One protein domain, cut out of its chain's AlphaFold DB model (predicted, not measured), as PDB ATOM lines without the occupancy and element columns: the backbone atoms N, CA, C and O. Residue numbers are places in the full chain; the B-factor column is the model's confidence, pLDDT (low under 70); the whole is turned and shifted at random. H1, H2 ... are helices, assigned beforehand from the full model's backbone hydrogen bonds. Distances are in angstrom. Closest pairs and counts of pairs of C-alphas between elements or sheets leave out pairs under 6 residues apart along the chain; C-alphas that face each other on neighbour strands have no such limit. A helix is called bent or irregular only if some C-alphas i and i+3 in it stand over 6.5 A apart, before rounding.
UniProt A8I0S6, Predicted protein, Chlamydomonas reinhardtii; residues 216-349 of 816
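AT A GLANCE: This is residues 216 to 349 of the 816 residues of the protein "Predicted protein" of Chlamydomonas reinhardtii (UniProt A8I0S6). Four helices, H3, H5, H6 and H7, lie roughly side by side as a loosely joined bundle, with H6 nearest the middle of the whole; H2 packs slantwise on H6, and H1 crosses one end of the stack, reaching H2, H6 and H7. The bundle is up and down, each helix running against the one before it in the chain, and a long loop, residues 249 to 264, links H2 to H3. The printed part has 134 residues with seven named helices, H1 to H7 in chain order, and no named strand: all helix. It is compact, with a radius of gyration of the C-alphas of 14.9 A, and rounded, spanning 41 by 32 by 30 A.

HOW THE PARTS SIT: Start with H1, residues 216 to 229, which is irregular: C-alphas 223 and 226 are 7.6 A apart. H2, residues 231 to 248, touches H1 only at the corner, closest at C-alphas 228 and 234, 4.7 A apart. Look next at H3, residues 265 to 274; it touches H2 at C-alphas 248 and 271, the closest, 4.4 A apart. H4, residues 276 to 279, meets H3 only through their link. H5, residues 283 to 293, touches H3 at a shallow tilt of 12 degrees, opposite ways, closest at C-alphas 274 and 290, 6.5 A apart. H6, residues 304 to 320, touches H2 at a steep tilt of 44 degrees, opposite ways; their closest C-alphas, 241 and 312, are 5.7 A apart. H6 also touches H3, the same way at a shallow tilt of 7 degrees, closest at C-alphas 267 and 306, 6.5 A apart. H7, residues 330 to 349, touches H5 at C-alphas 291 and 336, the closest, 5.8 A apart. H7 is close to H6 but not clearly touching, with C-alphas 307 and 340 closest at 6.2 A. H2 and H7 are apart. Every O i to N i+4 pair is within hydrogen-bond range in H2, H3, H5, H6 and H7, against 8 of 10 in H1; H4 is too short for such a pair.

IN THESE COORDINATES: Find C-alpha 216 at (42.824, 20.998, -16.241), where H1 begins. H2 measures 25.7 A from first to last C-alpha, H6 24.2 A, and H7, the longest helix, 28.5 A. H6 begins at C-alpha 304, at (27.721, 11.803, -24.620), and H7 ends at C-alpha 349, at (18.099, 12.285, -14.126).

THE WHOLE: The C-alphas farthest apart, those of His 260 and Asp 327, are 41.7 A apart. The printed part has no cut, and the link from H2 to H3 is long. Look for low confidence at residues 248 to 281, with pLDDT under 70; the mean of the printed part is 80.6.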
ATOM      1  N   VAL A 216      43.256  21.716 -15.033       94.69
ATOM      2  CA  VAL A 216      42.824  20.998 -16.241       94.69
ATOM      3  C   VAL A 216      43.998  20.206 -16.813       94.69
ATOM      4  O   VAL A 216      43.867  19.001 -17.024       94.69
ATOM      5  N   SER A 217      45.167  20.833 -16.962       94.25
ATOM      6  CA  SER A 217      46.402  20.150 -17.365       94.25
ATOM      7  C   SER A 217      46.816  19.068 -16.359       94.25
ATOM      8  O   SER A 217      47.214  17.986 -16.781       94.25
ATOM      9  N   ASP A 218      46.658  19.302 -15.050       94.25
ATOM     10  CA  ASP A 218      46.919  18.300 -13.999       94.25
ATOM     11  C   ASP A 218      46.044  17.037 -14.170       94.25
ATOM     12  O   ASP A 218      46.487  15.915 -13.908       94.25
ATOM     13  N   VAL A 219      44.792  17.198 -14.616       96.62
ATOM     14  CA  VAL A 219      43.856  16.084 -14.860       96.62
ATOM     15  C   VAL A 219      44.168  15.361 -16.173       96.62
ATOM     16  O   VAL A 219      44.092  14.132 -16.210       96.62
ATOM     17  N   LEU A 220      44.546  16.087 -17.230       96.81
ATOM     18  CA  LEU A 220      44.978  15.484 -18.496       96.81
ATOM     19  C   LEU A 220      46.265  14.670 -18.300       96.81
ATOM     20  O   LEU A 220      46.305  13.503 -18.678       96.81
ATOM     21  N   GLU A 221      47.263  15.229 -17.613       96.31
ATOM     22  CA  GLU A 221      48.516  14.540 -17.290       96.31
ATOM     23  C   GLU A 221      48.272  13.282 -16.441       96.31
ATOM     24  O   GLU A 221      48.772  12.205 -16.768       96.31
ATOM     25  N   LYS A 222      47.411  13.363 -15.415       95.56
ATOM     26  CA  LYS A 222      47.044  12.204 -14.581       95.56
ATOM     27  C   LYS A 222      46.521  11.014 -15.399       95.56
ATOM     28  O   LYS A 222      46.825   9.871 -15.049       95.56
ATOM     29  N   TYR A 223      45.698  11.259 -16.421       95.81
ATOM     30  CA  TYR A 223      45.030  10.196 -17.183       95.81
ATOM     31  C   TYR A 223      45.742   9.804 -18.480       95.81
ATOM     32  O   TYR A 223      45.621   8.653 -18.898       95.81
ATOM     33  N   PHE A 224      46.503  10.715 -19.092       96.88
ATOM     34  CA  PHE A 224      47.124  10.501 -20.400       96.88
ATOM     35  C   PHE A 224      48.653  10.573 -20.400       96.88
ATOM     36  O   PHE A 224      49.234  10.011 -21.321       96.88
ATOM     37  N   GLY A 225      49.320  11.147 -19.387       95.19
ATOM     38  CA  GLY A 225      50.787  11.304 -19.328       95.19
ATOM     39  C   GLY A 225      51.552  10.027 -19.700       95.19
ATOM     40  O   GLY A 225      52.271   9.977 -20.695       95.19
ATOM     41  N   LYS A 226      51.264   8.920 -19.005       94.44
ATOM     42  CA  LYS A 226      51.859   7.596 -19.291       94.44
ATOM     43  C   LYS A 226      51.514   7.011 -20.666       94.44
ATOM     44  O   LYS A 226      52.266   6.196 -21.187       94.44
ATOM     45  N   LEU A 227      50.371   7.385 -21.247       93.25
ATOM     46  CA  LEU A 227      49.975   6.962 -22.597       93.25
ATOM     47  C   LEU A 227      50.675   7.781 -23.688       93.25
ATOM     48  O   LEU A 227      50.660   7.374 -24.844       93.25
ATOM     49  N   VAL A 228      51.263   8.930 -23.337       94.88
ATOM     50  CA  VAL A 228      51.946   9.829 -24.280       94.88
ATOM     51  C   VAL A 228      53.471   9.811 -24.135       94.88
ATOM     52  O   VAL A 228      54.158  10.372 -24.990       94.88
ATOM     53  N   GLU A 229      53.988   9.147 -23.094       95.12
ATOM     54  CA  GLU A 229      55.380   8.685 -22.987       95.12
ATOM     55  C   GLU A 229      55.690   7.575 -24.009       95.12
ATOM     56  O   GLU A 229      56.765   7.575 -24.611       95.12
ATOM     57  N   ASP A 230      54.749   6.652 -24.246       96.50
ATOM     58  CA  ASP A 230      54.870   5.623 -25.284       96.50
ATOM     59  C   ASP A 230      54.428   6.164 -26.653       96.50
ATOM     60  O   ASP A 230      53.308   6.649 -26.830       96.50
ATOM     61  N   ALA A 231      55.314   6.076 -27.647       95.69
ATOM     62  CA  ALA A 231      55.076   6.652 -28.969       95.69
ATOM     63  C   ALA A 231      53.933   5.966 -29.742       95.69
ATOM     64  O   ALA A 231      53.195   6.648 -30.454       95.69
ATOM     65  N   GLN A 232      53.754   4.649 -29.589       95.81
ATOM     66  CA  GLN A 232      52.722   3.892 -30.302       95.81
ATOM     67  C   GLN A 232      51.345   4.092 -29.655       95.81
ATOM     68  O   GLN A 232      50.342   4.245 -30.353       95.81
ATOM     69  N   ALA A 233      51.286   4.141 -28.321       95.25
ATOM     70  CA  ALA A 233      50.078   4.503 -27.588       95.25
ATOM     71  C   ALA A 233      49.665   5.956 -27.881       95.25
ATOM     72  O   ALA A 233      48.480   6.212 -28.096       95.25
ATOM     73  N   LYS A 234      50.627   6.883 -27.995       95.69
ATOM     74  CA  LYS A 234      50.381   8.270 -28.416       95.69
ATOM     75  C   LYS A 234      49.826   8.360 -29.837       95.69
ATOM     76  O   LYS A 234      48.870   9.097 -30.062       95.69
ATOM     77  N   GLU A 235      50.397   7.620 -30.787       95.81
ATOM     78  CA  GLU A 235      49.922   7.577 -32.177       95.81
ATOM     79  C   GLU A 235      48.490   7.024 -32.264       95.81
ATOM     80  O   GLU A 235      47.616   7.665 -32.852       95.81
ATOM     81  N   LYS A 236      48.215   5.894 -31.594       95.81
ATOM     82  CA  LYS A 236      46.857   5.340 -31.464       95.81
ATOM     83  C   LYS A 236      45.886   6.340 -30.841       95.81
ATOM     84  O   LYS A 236      44.805   6.547 -31.383       95.81
ATOM     85  N   LEU A 237      46.275   6.988 -29.742       96.31
ATOM     86  CA  LEU A 237      45.466   8.003 -29.069       96.31
ATOM     87  C   LEU A 237      45.105   9.140 -30.033       96.31
ATOM     88  O   LEU A 237      43.925   9.428 -30.199       96.31
ATOM     89  N   VAL A 238      46.083   9.737 -30.724       95.12
ATOM     90  CA  VAL A 238      45.831  10.797 -31.717       95.12
ATOM     91  C   VAL A 238      44.905  10.309 -32.835       95.12
ATOM     92  O   VAL A 238      43.974  11.027 -33.193       95.12
ATOM     93  N   SER A 239      45.084   9.080 -33.327       95.56
ATOM     94  CA  SER A 239      44.200   8.474 -34.334       95.56
ATOM     95  C   SER A 239      42.751   8.341 -33.842       95.56
ATOM     96  O   SER A 239      41.822   8.766 -34.529       95.56
ATOM     97  N   HIS A 240      42.535   7.844 -32.618       95.88
ATOM     98  CA  HIS A 240      41.202   7.731 -32.012       95.88
ATOM     99  C   HIS A 240      40.544   9.097 -31.774       95.88
ATOM    100  O   HIS A 240      39.341   9.246 -31.999       95.88
ATOM    101  N   LEU A 241      41.319  10.101 -31.343       94.06
ATOM    102  CA  LEU A 241      40.834  11.476 -31.202       94.06
ATOM    103  C   LEU A 241      40.429  12.035 -32.568       94.06
ATOM    104  O   LEU A 241      39.331  12.566 -32.699       94.06
ATOM    105  N   ASP A 242      41.239  11.839 -33.607       90.50
ATOM    106  CA  ASP A 242      40.909  12.260 -34.969       90.50
ATOM    107  C   ASP A 242      39.679  11.538 -35.534       90.50
ATOM    108  O   ASP A 242      38.885  12.169 -36.229       90.50
ATOM    109  N   THR A 243      39.478  10.249 -35.245       90.12
ATOM    110  CA  THR A 243      38.230   9.537 -35.568       90.12
ATOM    111  C   THR A 243      37.044  10.196 -34.871       90.12
ATOM    112  O   THR A 243      36.107  10.618 -35.543       90.12
ATOM    113  N   LEU A 244      37.102  10.381 -33.550       88.44
ATOM    114  CA  LEU A 244      36.022  10.986 -32.765       88.44
ATOM    115  C   LEU A 244      35.699  12.430 -33.199       88.44
ATOM    116  O   LEU A 244      34.529  12.793 -33.315       88.44
ATOM    117  N   LEU A 245      36.714  13.239 -33.515       85.81
ATOM    118  CA  LEU A 245      36.541  14.589 -34.061       85.81
ATOM    119  C   LEU A 245      35.901  14.561 -35.463       85.81
ATOM    120  O   LEU A 245      35.040  15.393 -35.750       85.81
ATOM    121  N   LYS A 246      36.227  13.570 -36.312       83.25
ATOM    122  CA  LYS A 246      35.533  13.333 -37.597       83.25
ATOM    123  C   LYS A 246      34.084  12.862 -37.416       83.25
ATOM    124  O   LYS A 246      33.291  13.089 -38.322       83.25
ATOM    125  N   LEU A 247      33.724  12.241 -36.287       77.44
ATOM    126  CA  LEU A 247      32.324  11.907 -35.977       77.44
ATOM    127  C   LEU A 247      31.515  13.144 -35.560       77.44
ATOM    128  O   LEU A 247      30.337  13.244 -35.889       77.44
ATOM    129  N   GLY A 248      32.146  14.101 -34.870       62.34
ATOM    130  CA  GLY A 248      31.535  15.396 -34.550       62.34
ATOM    131  C   GLY A 248      31.425  16.350 -35.748       62.34
ATOM    132  O   GLY A 248      30.556  17.220 -35.765       62.34
ATOM    133  N   ALA A 249      32.284  16.201 -36.761       51.47
ATOM    134  CA  ALA A 249      32.353  17.098 -37.911       51.47
ATOM    135  C   ALA A 249      31.571  16.575 -39.135       51.47
ATOM    136  O   ALA A 249      31.972  15.626 -39.807       51.47
ATOM    137  N   LYS A 250      30.488  17.275 -39.499       48.00
ATOM    138  CA  LYS A 250      29.751  17.080 -40.759       48.00
ATOM    139  C   LYS A 250      30.675  17.252 -41.969       48.00
ATOM    140  O   LYS A 250      31.079  18.366 -42.301       48.00
ATOM    141  N   ARG A 251      30.934  16.160 -42.684       38.62
ATOM    142  CA  ARG A 251      31.544  16.204 -44.017       38.62
ATOM    143  C   ARG A 251      30.517  16.713 -45.047       38.62
ATOM    144  O   ARG A 251      29.373  16.257 -45.039       38.62
ATOM    145  N   PRO A 252      30.872  17.634 -45.958       31.50
ATOM    146  CA  PRO A 252      30.016  17.966 -47.095       31.50
ATOM    147  C   PRO A 252      29.867  16.757 -48.035       31.50
ATOM    148  O   PRO A 252      30.857  16.135 -48.404       31.50
ATOM    149  N   GLY A 253      28.637  16.421 -48.434       34.31
ATOM    150  CA  GLY A 253      28.342  15.306 -49.350       34.31
ATOM    151  C   GLY A 253      28.258  13.924 -48.685       34.31
ATOM    152  O   GLY A 253      27.363  13.151 -49.015       34.31
ATOM    153  N   GLU A 254      29.104  13.635 -47.697       39.78
ATOM    154  CA  GLU A 254      28.944  12.462 -46.829       39.78
ATOM    155  C   GLU A 254      27.934  12.756 -45.711       39.78
ATOM    156  O   GLU A 254      28.256  13.337 -44.674       39.78
ATOM    157  N   GLY A 255      26.694  12.305 -45.897       36.66
ATOM    158  CA  GLY A 255      25.780  12.164 -44.771       36.66
ATOM    159  C   GLY A 255      26.304  11.094 -43.812       36.66
ATOM    160  O   GLY A 255      26.343   9.920 -44.184       36.66
ATOM    161  N   LEU A 256      26.644  11.484 -42.574       39.22
ATOM    162  CA  LEU A 256      26.638  10.570 -41.423       39.22
ATOM    163  C   LEU A 256      25.336   9.766 -41.507       39.22
ATOM    164  O   LEU A 256      24.261  10.376 -41.474       39.22
ATOM    165  N   ARG A 257      25.431   8.445 -41.733       44.25
ATOM    166  CA  ARG A 257      24.266   7.616 -42.092       44.25
ATOM    167  C   ARG A 257      23.198   7.812 -41.024       44.25
ATOM    168  O   ARG A 257      23.467   7.638 -39.839       44.25
ATOM    169  N   VAL A 258      22.037   8.312 -41.445       41.72
ATOM    170  CA  VAL A 258      21.201   9.114 -40.550       41.72
ATOM    171  C   VAL A 258      20.479   8.220 -39.548       41.72
ATOM    172  O   VAL A 258      19.389   7.719 -39.813       41.72
ATOM    173  N   VAL A 259      21.066   8.079 -38.358       45.47
ATOM    174  CA  VAL A 259      20.378   7.571 -37.169       45.47
ATOM    175  C   VAL A 259      19.331   8.617 -36.776       45.47
ATOM    176  O   VAL A 259      19.588   9.527 -35.992       45.47
ATOM    177  N   HIS A 260      18.157   8.527 -37.404       42.06
ATOM    178  CA  HIS A 260      17.116   9.564 -37.429       42.06
ATOM    179  C   HIS A 260      16.549   9.973 -36.058       42.06
ATOM    180  O   HIS A 260      15.839  10.973 -35.979       42.06
ATOM    181  N   GLU A 261      16.861   9.229 -34.996       47.19
ATOM    182  CA  GLU A 261      16.368   9.456 -33.633       47.19
ATOM    183  C   GLU A 261      17.447   9.987 -32.661       47.19
ATOM    184  O   GLU A 261      17.161  10.120 -31.473       47.19
ATOM    185  N   TYR A 262      18.672  10.286 -33.127       49.53
ATOM    186  CA  TYR A 262      19.816  10.600 -32.252       49.53
ATOM    187  C   TYR A 262      20.509  11.946 -32.480       49.53
ATOM    188  O   TYR A 262      20.600  12.435 -33.605       49.53
ATOM    189  N   GLU A 263      20.984  12.495 -31.349       50.09
ATOM    190  CA  GLU A 263      21.686  13.772 -31.143       50.09
ATOM    191  C   GLU A 263      21.415  14.833 -32.230       50.09
ATOM    192  O   GLU A 263      22.123  14.919 -33.230       50.09
ATOM    193  N   ASP A 264      20.356  15.619 -31.966       50.88
ATOM    194  CA  ASP A 264      19.953  16.938 -32.500       50.88
ATOM    195  C   ASP A 264      20.838  17.530 -33.623       50.88
ATOM    196  O   ASP A 264      22.063  17.590 -33.515       50.88
ATOM    197  N   GLU A 265      20.236  18.125 -34.658       54.84
ATOM    198  CA  GLU A 265      20.998  18.943 -35.620       54.84
ATOM    199  C   GLU A 265      21.817  20.041 -34.912       54.84
ATOM    200  O   GLU A 265      22.893  20.391 -35.397       54.84
ATOM    201  N   LYS A 266      21.405  20.512 -33.721       53.62
ATOM    202  CA  LYS A 266      22.288  21.273 -32.822       53.62
ATOM    203  C   LYS A 266      23.563  20.521 -32.441       53.62
ATOM    204  O   LYS A 266      24.619  21.095 -32.617       53.62
ATOM    205  N   ALA A 267      23.522  19.287 -31.932       49.56
ATOM    206  CA  ALA A 267      24.721  18.518 -31.552       49.56
ATOM    207  C   ALA A 267      25.699  18.342 -32.727       49.56
ATOM    208  O   ALA A 267      26.912  18.480 -32.567       49.56
ATOM    209  N   LYS A 268      25.160  18.158 -33.936       56.16
ATOM    210  CA  LYS A 268      25.945  18.120 -35.180       56.16
ATOM    211  C   LYS A 268      26.526  19.495 -35.530       56.16
ATOM    212  O   LYS A 268      27.679  19.586 -35.928       56.16
ATOM    213  N   THR A 269      25.761  20.571 -35.337       57.78
ATOM    214  CA  THR A 269      26.214  21.964 -35.531       57.78
ATOM    215  C   THR A 269      27.293  22.334 -34.506       57.78
ATOM    216  O   THR A 269      28.307  22.921 -34.858       57.78
ATOM    217  N   LEU A 270      27.137  21.889 -33.258       56.38
ATOM    218  CA  LEU A 270      28.064  22.065 -32.145       56.38
ATOM    219  C   LEU A 270      29.428  21.429 -32.453       56.38
ATOM    220  O   LEU A 270      30.450  22.098 -32.336       56.38
ATOM    221  N   GLY A 271      29.458  20.177 -32.921       57.03
ATOM    222  CA  GLY A 271      30.701  19.540 -33.373       57.03
ATOM    223  C   GLY A 271      31.327  20.233 -34.594       57.03
ATOM    224  O   GLY A 271      32.541  20.432 -34.636       57.03
ATOM    225  N   VAL A 272      30.505  20.674 -35.550       56.59
ATOM    226  CA  VAL A 272      30.940  21.392 -36.765       56.59
ATOM    227  C   VAL A 272      31.526  22.773 -36.482       56.59
ATOM    228  O   VAL A 272      32.479  23.162 -37.150       56.59
ATOM    229  N   GLU A 273      30.983  23.524 -35.527       60.88
ATOM    230  CA  GLU A 273      31.410  24.899 -35.248       60.88
ATOM    231  C   GLU A 273      32.554  24.981 -34.227       60.88
ATOM    232  O   GLU A 273      33.343  25.921 -34.284       60.88
ATOM    233  N   VAL A 274      32.665  24.014 -33.305       57.53
ATOM    234  CA  VAL A 274      33.622  24.050 -32.177       57.53
ATOM    235  C   VAL A 274      34.929  23.315 -32.475       57.53
ATOM    236  O   VAL A 274      35.968  23.673 -31.926       57.53
ATOM    237  N   VAL A 275      34.925  22.288 -33.329       61.66
ATOM    238  CA  VAL A 275      36.160  21.546 -33.650       61.66
ATOM    239  C   VAL A 275      37.100  22.343 -34.574       61.66
ATOM    240  O   VAL A 275      38.293  22.396 -34.281       61.66
ATOM    241  N   PRO A 276      36.643  23.020 -35.647       58.12
ATOM    242  CA  PRO A 276      37.550  23.764 -36.525       58.12
ATOM    243  C   PRO A 276      38.146  25.030 -35.893       58.12
ATOM    244  O   PRO A 276      39.233  25.443 -36.284       58.12
ATOM    245  N   THR A 277      37.478  25.662 -34.922       54.44
ATOM    246  CA  THR A 277      37.959  26.927 -34.329       54.44
ATOM    247  C   THR A 277      39.157  26.751 -33.391       54.44
ATOM    248  O   THR A 277      39.892  27.715 -33.172       54.44
ATOM    249  N   LEU A 278      39.425  25.518 -32.935       55.12
ATOM    250  CA  LEU A 278      40.641  25.125 -32.204       55.12
ATOM    251  C   LEU A 278      41.932  25.573 -32.904       55.12
ATOM    252  O   LEU A 278      42.885  25.966 -32.240       55.12
ATOM    253  N   THR A 279      41.967  25.516 -34.240       52.69
ATOM    254  CA  THR A 279      43.179  25.769 -35.038       52.69
ATOM    255  C   THR A 279      43.319  27.223 -35.499       52.69
ATOM    256  O   THR A 279      44.308  27.565 -36.147       52.69
ATOM    257  N   ALA A 280      42.346  28.087 -35.179       50.66
ATOM    258  CA  ALA A 280      42.227  29.436 -35.741       50.66
ATOM    259  C   ALA A 280      42.085  30.566 -34.700       50.66
ATOM    260  O   ALA A 280      42.135  31.740 -35.069       50.66
ATOM    261  N   GLY A 281      41.898  30.243 -33.417       63.91
ATOM    262  CA  GLY A 281      41.660  31.216 -32.346       63.91
ATOM    263  C   GLY A 281      42.509  30.980 -31.096       63.91
ATOM    264  O   GLY A 281      43.328  30.068 -31.032       63.91
ATOM    265  N   SER A 282      42.305  31.807 -30.068       84.56
ATOM    266  CA  SER A 282      42.851  31.522 -28.737       84.56
ATOM    267  C   SER A 282      41.967  30.507 -28.009       84.56
ATOM    268  O   SER A 282      40.745  30.515 -28.158       84.56
ATOM    269  N   VAL A 283      42.566  29.678 -27.149       86.19
ATOM    270  CA  VAL A 283      41.832  28.674 -26.352       86.19
ATOM    271  C   VAL A 283      40.751  29.316 -25.468       86.19
ATOM    272  O   VAL A 283      39.702  28.724 -25.244       86.19
ATOM    273  N   ASN A 284      40.950  30.569 -25.045       87.88
ATOM    274  CA  ASN A 284      39.930  31.337 -24.331       87.88
ATOM    275  C   ASN A 284      38.731  31.725 -25.214       87.88
ATOM    276  O   ASN A 284      37.606  31.645 -24.732       87.88
ATOM    277  N   ALA A 285      38.941  32.088 -26.485       85.69
ATOM    278  CA  ALA A 285      37.849  32.364 -27.424       85.69
ATOM    279  C   ALA A 285      37.102  31.080 -27.831       85.69
ATOM    280  O   ALA A 285      35.879  31.090 -27.952       85.69
ATOM    281  N   TRP A 286      37.823  29.962 -27.971       86.19
ATOM    282  CA  TRP A 286      37.223  28.639 -28.154       86.19
ATOM    283  C   TRP A 286      36.353  28.233 -26.956       86.19
ATOM    284  O   TRP A 286      35.218  27.795 -27.132       86.19
ATOM    285  N   ALA A 287      36.846  28.436 -25.729       89.38
ATOM    286  CA  ALA A 287      36.083  28.149 -24.519       89.38
ATOM    287  C   ALA A 287      34.847  29.059 -24.386       89.38
ATOM    288  O   ALA A 287      33.783  28.570 -24.019       89.38
ATOM    289  N   ASP A 288      34.942  30.345 -24.748       88.94
ATOM    290  CA  ASP A 288      33.782  31.248 -24.814       88.94
ATOM    291  C   ASP A 288      32.728  30.757 -25.820       88.94
ATOM    292  O   ASP A 288      31.536  30.737 -25.505       88.94
ATOM    293  N   GLN A 289      33.159  30.312 -27.008       83.44
ATOM    294  CA  GLN A 289      32.274  29.733 -28.022       83.44
ATOM    295  C   GLN A 289      31.589  28.466 -27.489       83.44
ATOM    296  O   GLN A 289      30.367  28.358 -27.560       83.44
ATOM    297  N   ALA A 290      32.351  27.538 -26.900       84.75
ATOM    298  CA  ALA A 290      31.822  26.311 -26.307       84.75
ATOM    299  C   ALA A 290      30.843  26.592 -25.148       84.75
ATOM    300  O   ALA A 290      29.816  25.924 -25.043       84.75
ATOM    301  N   LEU A 291      31.111  27.598 -24.307       89.31
ATOM    302  CA  LEU A 291      30.218  28.009 -23.218       89.31
ATOM    303  C   LEU A 291      28.907  28.613 -23.725       89.31
ATOM    304  O   LEU A 291      27.852  28.245 -23.213       89.31
ATOM    305  N   GLU A 292      28.948  29.519 -24.707       85.62
ATOM    306  CA  GLU A 292      27.734  30.102 -25.300       85.62
ATOM    307  C   GLU A 292      26.871  29.016 -25.944       85.62
ATOM    308  O   GLU A 292      25.670  28.911 -25.696       85.62
ATOM    309  N   LEU A 293      27.510  28.126 -26.692       77.25
ATOM    310  CA  LEU A 293      26.868  26.991 -27.330       77.25
ATOM    311  C   LEU A 293      26.233  26.018 -26.318       77.25
ATOM    312  O   LEU A 293      25.082  25.613 -26.498       77.25
ATOM    313  N   LEU A 294      26.897  25.736 -25.191       84.12
ATOM    314  CA  LEU A 294      26.339  24.955 -24.077       84.12
ATOM    315  C   LEU A 294      25.191  25.663 -23.317       84.12
ATOM    316  O   LEU A 294      24.555  25.028 -22.470       84.12
ATOM    317  N   ARG A 295      24.869  26.936 -23.605       86.25
ATOM    318  CA  ARG A 295      23.634  27.605 -23.127       86.25
ATOM    319  C   ARG A 295      22.419  27.298 -24.010       86.25
ATOM    320  O   ARG A 295      21.295  27.387 -23.524       86.25
ATOM    321  N   GLY A 296      22.624  26.924 -25.279       79.12
ATOM    322  CA  GLY A 296      21.562  26.568 -26.237       79.12
ATOM    323  C   GLY A 296      21.141  25.088 -26.228       79.12
ATOM    324  O   GLY A 296      20.216  24.697 -26.954       79.12
ATOM    325  N   VAL A 297      21.829  24.276 -25.425       79.50
ATOM    326  CA  VAL A 297      21.631  22.832 -25.235       79.50
ATOM    327  C   VAL A 297      20.449  22.560 -24.294       79.50
ATOM    328  O   VAL A 297      20.288  23.244 -23.285       79.50
ATOM    329  N   ASP A 298      19.610  21.573 -24.626       77.19
ATOM    330  CA  ASP A 298      18.476  21.155 -23.788       77.19
ATOM    331  C   ASP A 298      18.966  20.292 -22.617       77.19
ATOM    332  O   ASP A 298      19.594  19.263 -22.825       77.19
ATOM    333  N   GLU A 299      18.666  20.661 -21.372       75.25
ATOM    334  CA  GLU A 299      19.194  19.943 -20.196       75.25
ATOM    335  C   GLU A 299      18.553  18.555 -19.975       75.25
ATOM    336  O   GLU A 299      18.924  17.845 -19.042       75.25
ATOM    337  N   GLY A 300      17.618  18.152 -20.843       76.44
ATOM    338  CA  GLY A 300      16.970  16.845 -20.843       76.44
ATOM    339  C   GLY A 300      17.778  15.686 -21.436       76.44
ATOM    340  O   GLY A 300      17.382  14.533 -21.268       76.44
ATOM    341  N   HIS A 301      18.907  15.964 -22.095       83.88
ATOM    342  CA  HIS A 301      19.776  14.959 -22.715       83.88
ATOM    343  C   HIS A 301      21.214  15.039 -22.165       83.88
ATOM    344  O   HIS A 301      21.645  16.051 -21.618       83.88
ATOM    345  N   THR A 302      21.972  13.947 -22.284       89.19
ATOM    346  CA  THR A 302      23.320  13.773 -21.698       89.19
ATOM    347  C   THR A 302      24.470  14.239 -22.599       89.19
ATOM    348  O   THR A 302      25.561  14.506 -22.091       89.19
ATOM    349  N   TYR A 303      24.220  14.298 -23.914       87.75
ATOM    350  CA  TYR A 303      25.157  14.623 -25.001       87.75
ATOM    351  C   TYR A 303      26.534  13.964 -24.839       87.75
ATOM    352  O   TYR A 303      27.567  14.626 -24.689       87.75
ATOM    353  N   SER A 304      26.531  12.633 -24.816       91.25
ATOM    354  CA  SER A 304      27.721  11.803 -24.620       91.25
ATOM    355  C   SER A 304      28.750  12.009 -25.733       91.25
ATOM    356  O   SER A 304      29.940  12.142 -25.437       91.25
ATOM    357  N   LEU A 305      28.304  12.112 -26.990       88.31
ATOM    358  CA  LEU A 305      29.188  12.344 -28.130       88.31
ATOM    359  C   LEU A 305      29.787  13.754 -28.067       88.31
ATOM    360  O   LEU A 305      31.009  13.889 -28.096       88.31
ATOM    361  N   LEU A 306      28.963  14.793 -27.886       86.25
ATOM    362  CA  LEU A 306      29.421  16.184 -27.731       86.25
ATOM    363  C   LEU A 306      30.460  16.339 -26.610       86.25
ATOM    364  O   LEU A 306      31.512  16.948 -26.808       86.25
ATOM    365  N   ARG A 307      30.180  15.772 -25.430       91.19
ATOM    366  CA  ARG A 307      31.067  15.808 -24.259       91.19
ATOM    367  C   ARG A 307      32.431  15.197 -24.570       91.19
ATOM    368  O   ARG A 307      33.463  15.781 -24.232       91.19
ATOM    369  N   ARG A 308      32.442  14.046 -25.247       93.56
ATOM    370  CA  ARG A 308      33.670  13.350 -25.650       93.56
ATOM    371  C   ARG A 308      34.405  14.102 -26.758       93.56
ATOM    372  O   ARG A 308      35.615  14.243 -26.649       93.56
ATOM    373  N   VAL A 309      33.704  14.664 -27.742       89.31
ATOM    374  CA  VAL A 309      34.271  15.514 -28.808       89.31
ATOM    375  C   VAL A 309      34.953  16.760 -28.230       89.31
ATOM    376  O   VAL A 309      36.102  17.028 -28.570       89.31
ATOM    377  N   ILE A 310      34.312  17.481 -27.302       89.88
ATOM    378  CA  ILE A 310      34.896  18.671 -26.650       89.88
ATOM    379  C   ILE A 310      36.090  18.295 -25.752       89.88
ATOM    380  O   ILE A 310      37.090  19.012 -25.713       89.88
ATOM    381  N   THR A 311      36.036  17.147 -25.070       94.25
ATOM    382  CA  THR A 311      37.173  16.657 -24.267       94.25
ATOM    383  C   THR A 311      38.336  16.191 -25.152       94.25
ATOM    384  O   THR A 311      39.494  16.449 -24.833       94.25
ATOM    385  N   ALA A 312      38.049  15.558 -26.291       93.69
ATOM    386  CA  ALA A 312      39.044  15.118 -27.264       93.69
ATOM    387  C   ALA A 312      39.727  16.293 -27.976       93.69
ATOM    388  O   ALA A 312      40.940  16.275 -28.165       93.69
ATOM    389  N   ALA A 313      38.959  17.334 -28.301       90.00
ATOM    390  CA  ALA A 313      39.448  18.614 -28.800       90.00
ATOM    391  C   ALA A 313      40.462  19.256 -27.836       90.00
ATOM    392  O   ALA A 313      41.573  19.601 -28.237       90.00
ATOM    393  N   LEU A 314      40.105  19.347 -26.549       92.06
ATOM    394  CA  LEU A 314      40.996  19.839 -25.499       92.06
ATOM    395  C   LEU A 314      42.253  18.966 -25.343       92.06
ATOM    396  O   LEU A 314      43.362  19.491 -25.255       92.06
ATOM    397  N   LEU A 315      42.097  17.640 -25.319       95.00
ATOM    398  CA  LEU A 315      43.228  16.722 -25.204       95.00
ATOM    399  C   LEU A 315      44.176  16.864 -26.405       95.00
ATOM    400  O   LEU A 315      45.388  16.892 -26.213       95.00
ATOM    401  N   LYS A 316      43.651  17.034 -27.625       91.81
ATOM    402  CA  LYS A 316      44.468  17.280 -28.820       91.81
ATOM    403  C   LYS A 316      45.263  18.588 -28.720       91.81
ATOM    404  O   LYS A 316      46.472  18.548 -28.931       91.81
ATOM    405  N   LEU A 317      44.645  19.693 -28.283       88.94
ATOM    406  CA  LEU A 317      45.368  20.946 -28.004       88.94
ATOM    407  C   LEU A 317      46.498  20.759 -26.984       88.94
ATOM    408  O   LEU A 317      47.588  21.290 -27.170       88.94
ATOM    409  N   TRP A 318      46.257  20.004 -25.910       94.12
ATOM    410  CA  TRP A 318      47.263  19.721 -24.882       94.12
ATOM    411  C   TRP A 318      48.434  18.887 -25.428       94.12
ATOM    412  O   TRP A 318      49.591  19.163 -25.106       94.12
ATOM    413  N   LEU A 319      48.163  17.908 -26.301       93.56
ATOM    414  CA  LEU A 319      49.192  17.122 -26.994       93.56
ATOM    415  C   LEU A 319      50.034  17.988 -27.946       93.56
ATOM    416  O   LEU A 319      51.259  17.862 -27.959       93.56
ATOM    417  N   GLU A 320      49.385  18.859 -28.722       89.69
ATOM    418  CA  GLU A 320      50.017  19.769 -29.690       89.69
ATOM    419  C   GLU A 320      50.812  20.888 -28.996       89.69
ATOM    420  O   GLU A 320      51.912  21.227 -29.431       89.69
ATOM    421  N   GLY A 321      50.323  21.387 -27.858       89.50
ATOM    422  CA  GLY A 321      51.010  22.335 -26.972       89.50
ATOM    423  C   GLY A 321      52.183  21.745 -26.176       89.50
ATOM    424  O   GLY A 321      52.777  22.444 -25.355       89.50
ATOM    425  N   GLY A 322      52.534  20.471 -26.393       92.00
ATOM    426  CA  GLY A 322      53.642  19.809 -25.704       92.00
ATOM    427  C   GLY A 322      53.327  19.481 -24.243       92.00
ATOM    428  O   GLY A 322      54.121  19.810 -23.362       92.00
ATOM    429  N   GLN A 323      52.171  18.850 -24.003       92.94
ATOM    430  CA  GLN A 323      51.616  18.508 -22.680       92.94
ATOM    431  C   GLN A 323      51.307  19.747 -21.820       92.94
ATOM    432  O   GLN A 323      51.435  19.726 -20.593       92.94
ATOM    433  N   LYS A 324      50.915  20.854 -22.462       90.75
ATOM    434  CA  LYS A 324      50.595  22.130 -21.807       90.75
ATOM    435  C   LYS A 324      49.428  22.830 -22.487       90.75
ATOM    436  O   LYS A 324      49.274  22.769 -23.704       90.75
ATOM    437  N   LEU A 325      48.637  23.530 -21.682       90.44
ATOM    438  CA  LEU A 325      47.610  24.465 -22.134       90.44
ATOM    439  C   LEU A 325      48.164  25.902 -22.079       90.44
ATOM    440  O   LEU A 325      49.100  26.157 -21.317       90.44
ATOM    441  N   PRO A 326      47.629  26.857 -22.862       89.56
ATOM    442  CA  PRO A 326      48.063  28.250 -22.787       89.56
ATOM    443  C   PRO A 326      47.740  28.895 -21.433       89.56
ATOM    444  O   PRO A 326      46.645  28.699 -20.894       89.56
ATOM    445  N   ASP A 327      48.665  29.715 -20.929       86.25
ATOM    446  CA  ASP A 327      48.535  30.417 -19.649       86.25
ATOM    447  C   ASP A 327      47.196  31.167 -19.532       86.25
ATOM    448  O   ASP A 327      46.770  31.888 -20.439       86.25
ATOM    449  N   GLY A 328      46.516  31.004 -18.393       86.25
ATOM    450  CA  GLY A 328      45.237  31.670 -18.127       86.25
ATOM    451  C   GLY A 328      44.038  31.130 -18.919       86.25
ATOM    452  O   GLY A 328      43.029  31.830 -19.019       86.25
ATOM    453  N   SER A 329      44.117  29.917 -19.484       90.94
ATOM    454  CA  SER A 329      42.959  29.227 -20.090       90.94
ATOM    455  C   SER A 329      42.224  28.264 -19.141       90.94
ATOM    456  O   SER A 329      41.009  28.100 -19.272       90.94
ATOM    457  N   SER A 330      42.927  27.703 -18.144       90.69
ATOM    458  CA  SER A 330      42.413  26.770 -17.120       90.69
ATOM    459  C   SER A 330      40.989  27.071 -16.640       90.69
ATOM    460  O   SER A 330      40.127  26.197 -16.693       90.69
ATOM    461  N   ASP A 331      40.713  28.293 -16.172       92.31
ATOM    462  CA  ASP A 331      39.438  28.596 -15.510       92.31
ATOM    463  C   ASP A 331      38.237  28.522 -16.466       92.31
ATOM    464  O   ASP A 331      37.193  27.989 -16.088       92.31
ATOM    465  N   LYS A 332      38.392  28.955 -17.727       92.75
ATOM    466  CA  LYS A 332      37.334  28.812 -18.744       92.75
ATOM    467  C   LYS A 332      37.157  27.362 -19.179       92.75
ATOM    468  O   LYS A 332      36.033  26.890 -19.322       92.75
ATOM    469  N   LEU A 333      38.261  26.636 -19.356       94.69
ATOM    470  CA  LEU A 333      38.236  25.212 -19.696       94.69
ATOM    471  C   LEU A 333      37.555  24.388 -18.595       94.69
ATOM    472  O   LEU A 333      36.741  23.508 -18.872       94.69
ATOM    473  N   LYS A 334      37.816  24.733 -17.334       95.69
ATOM    474  CA  LYS A 334      37.135  24.182 -16.165       95.69
ATOM    475  C   LYS A 334      35.643  24.530 -16.157       95.69
ATOM    476  O   LYS A 334      34.840  23.647 -15.867       95.69
ATOM    477  N   GLU A 335      35.249  25.755 -16.511       95.94
ATOM    478  CA  GLU A 335      33.832  26.134 -16.650       95.94
ATOM    479  C   GLU A 335      33.115  25.292 -17.725       95.94
ATOM    480  O   GLU A 335      32.042  24.750 -17.453       95.94
ATOM    481  N   VAL A 336      33.736  25.088 -18.899       94.75
ATOM    482  CA  VAL A 336      33.216  24.205 -19.967       94.75
ATOM    483  C   VAL A 336      32.976  22.793 -19.427       94.75
ATOM    484  O   VAL A 336      31.882  22.247 -19.578       94.75
ATOM    485  N   MET A 337      33.966  22.213 -18.744       96.50
ATOM    486  CA  MET A 337      33.870  20.854 -18.198       96.50
ATOM    487  C   MET A 337      32.822  20.746 -17.078       96.50
ATOM    488  O   MET A 337      32.099  19.752 -17.002       96.50
ATOM    489  N   LEU A 338      32.650  21.784 -16.255       96.31
ATOM    490  CA  LEU A 338      31.592  21.833 -15.242       96.31
ATOM    491  C   LEU A 338      30.189  21.962 -15.855       96.31
ATOM    492  O   LEU A 338      29.262  21.307 -15.370       96.31
ATOM    493  N   LYS A 339      30.008  22.736 -16.935       94.62
ATOM    494  CA  LYS A 339      28.721  22.796 -17.650       94.62
ATOM    495  C   LYS A 339      28.421  21.482 -18.379       94.62
ATOM    496  O   LYS A 339      27.285  21.019 -18.299       94.62
ATOM    497  N   LEU A 340      29.417  20.833 -18.989       94.56
ATOM    498  CA  LEU A 340      29.278  19.477 -19.542       94.56
ATOM    499  C   LEU A 340      28.857  18.462 -18.471       94.56
ATOM    500  O   LEU A 340      27.949  17.664 -18.709       94.56
ATOM    501  N   TYR A 341      29.452  18.519 -17.274       96.62
ATOM    502  CA  TYR A 341      29.035  17.661 -16.166       96.62
ATOM    503  C   TYR A 341      27.600  17.950 -15.702       96.62
ATOM    504  O   TYR A 341      26.828  17.024 -15.451       96.62
ATOM    505  N   ALA A 342      27.218  19.227 -15.611       94.12
ATOM    506  CA  ALA A 342      25.867  19.621 -15.226       94.12
ATOM    507  C   ALA A 342      24.811  19.121 -16.227       94.12
ATOM    508  O   ALA A 342      23.795  18.580 -15.792       94.12
ATOM    509  N   VAL A 343      25.077  19.235 -17.534       91.62
ATOM    510  CA  VAL A 343      24.217  18.702 -18.606       91.62
ATOM    511  C   VAL A 343      24.123  17.176 -18.519       91.62
ATOM    512  O   VAL A 343      23.018  16.646 -18.442       91.62
ATOM    513  N   HIS A 344      25.255  16.464 -18.408       94.88
ATOM    514  CA  HIS A 344      25.258  15.005 -18.218       94.88
ATOM    515  C   HIS A 344      24.404  14.579 -17.018       94.88
ATOM    516  O   HIS A 344      23.557  13.694 -17.141       94.88
ATOM    517  N   ARG A 345      24.588  15.224 -15.861       94.56
ATOM    518  CA  ARG A 345      23.831  14.934 -14.636       94.56
ATOM    519  C   ARG A 345      22.327  15.146 -14.825       94.56
ATOM    520  O   ARG A 345      21.552  14.288 -14.410       94.56
ATOM    521  N   LEU A 346      21.917  16.266 -15.420       91.44
ATOM    522  CA  LEU A 346      20.500  16.595 -15.612       91.44
ATOM    523  C   LEU A 346      19.836  15.654 -16.626       91.44
ATOM    524  O   LEU A 346      18.803  15.071 -16.305       91.44
ATOM    525  N   GLY A 347      20.484  15.387 -17.764       91.94
ATOM    526  CA  GLY A 347      19.998  14.418 -18.748       91.94
ATOM    527  C   GLY A 347      19.911  12.992 -18.197       91.94
ATOM    528  O   GLY A 347      18.950  12.279 -18.477       91.94
ATOM    529  N   SER A 348      20.856  12.581 -17.344       94.38
ATOM    530  CA  SER A 348      20.810  11.275 -16.661       94.38
ATOM    531  C   SER A 348      19.589  11.145 -15.747       94.38
ATOM    532  O   SER A 348      18.934  10.103 -15.726       94.38
ATOM    533  N   VAL A 349      19.269  12.215 -15.012       92.31
ATOM    534  CA  VAL A 349      18.099  12.285 -14.126       92.31
ATOM    535  C   VAL A 349      16.796  12.340 -14.931       92.31
ATOM    536  O   VAL A 349      15.847  11.650 -14.571       92.31
TER     537      VAL A 349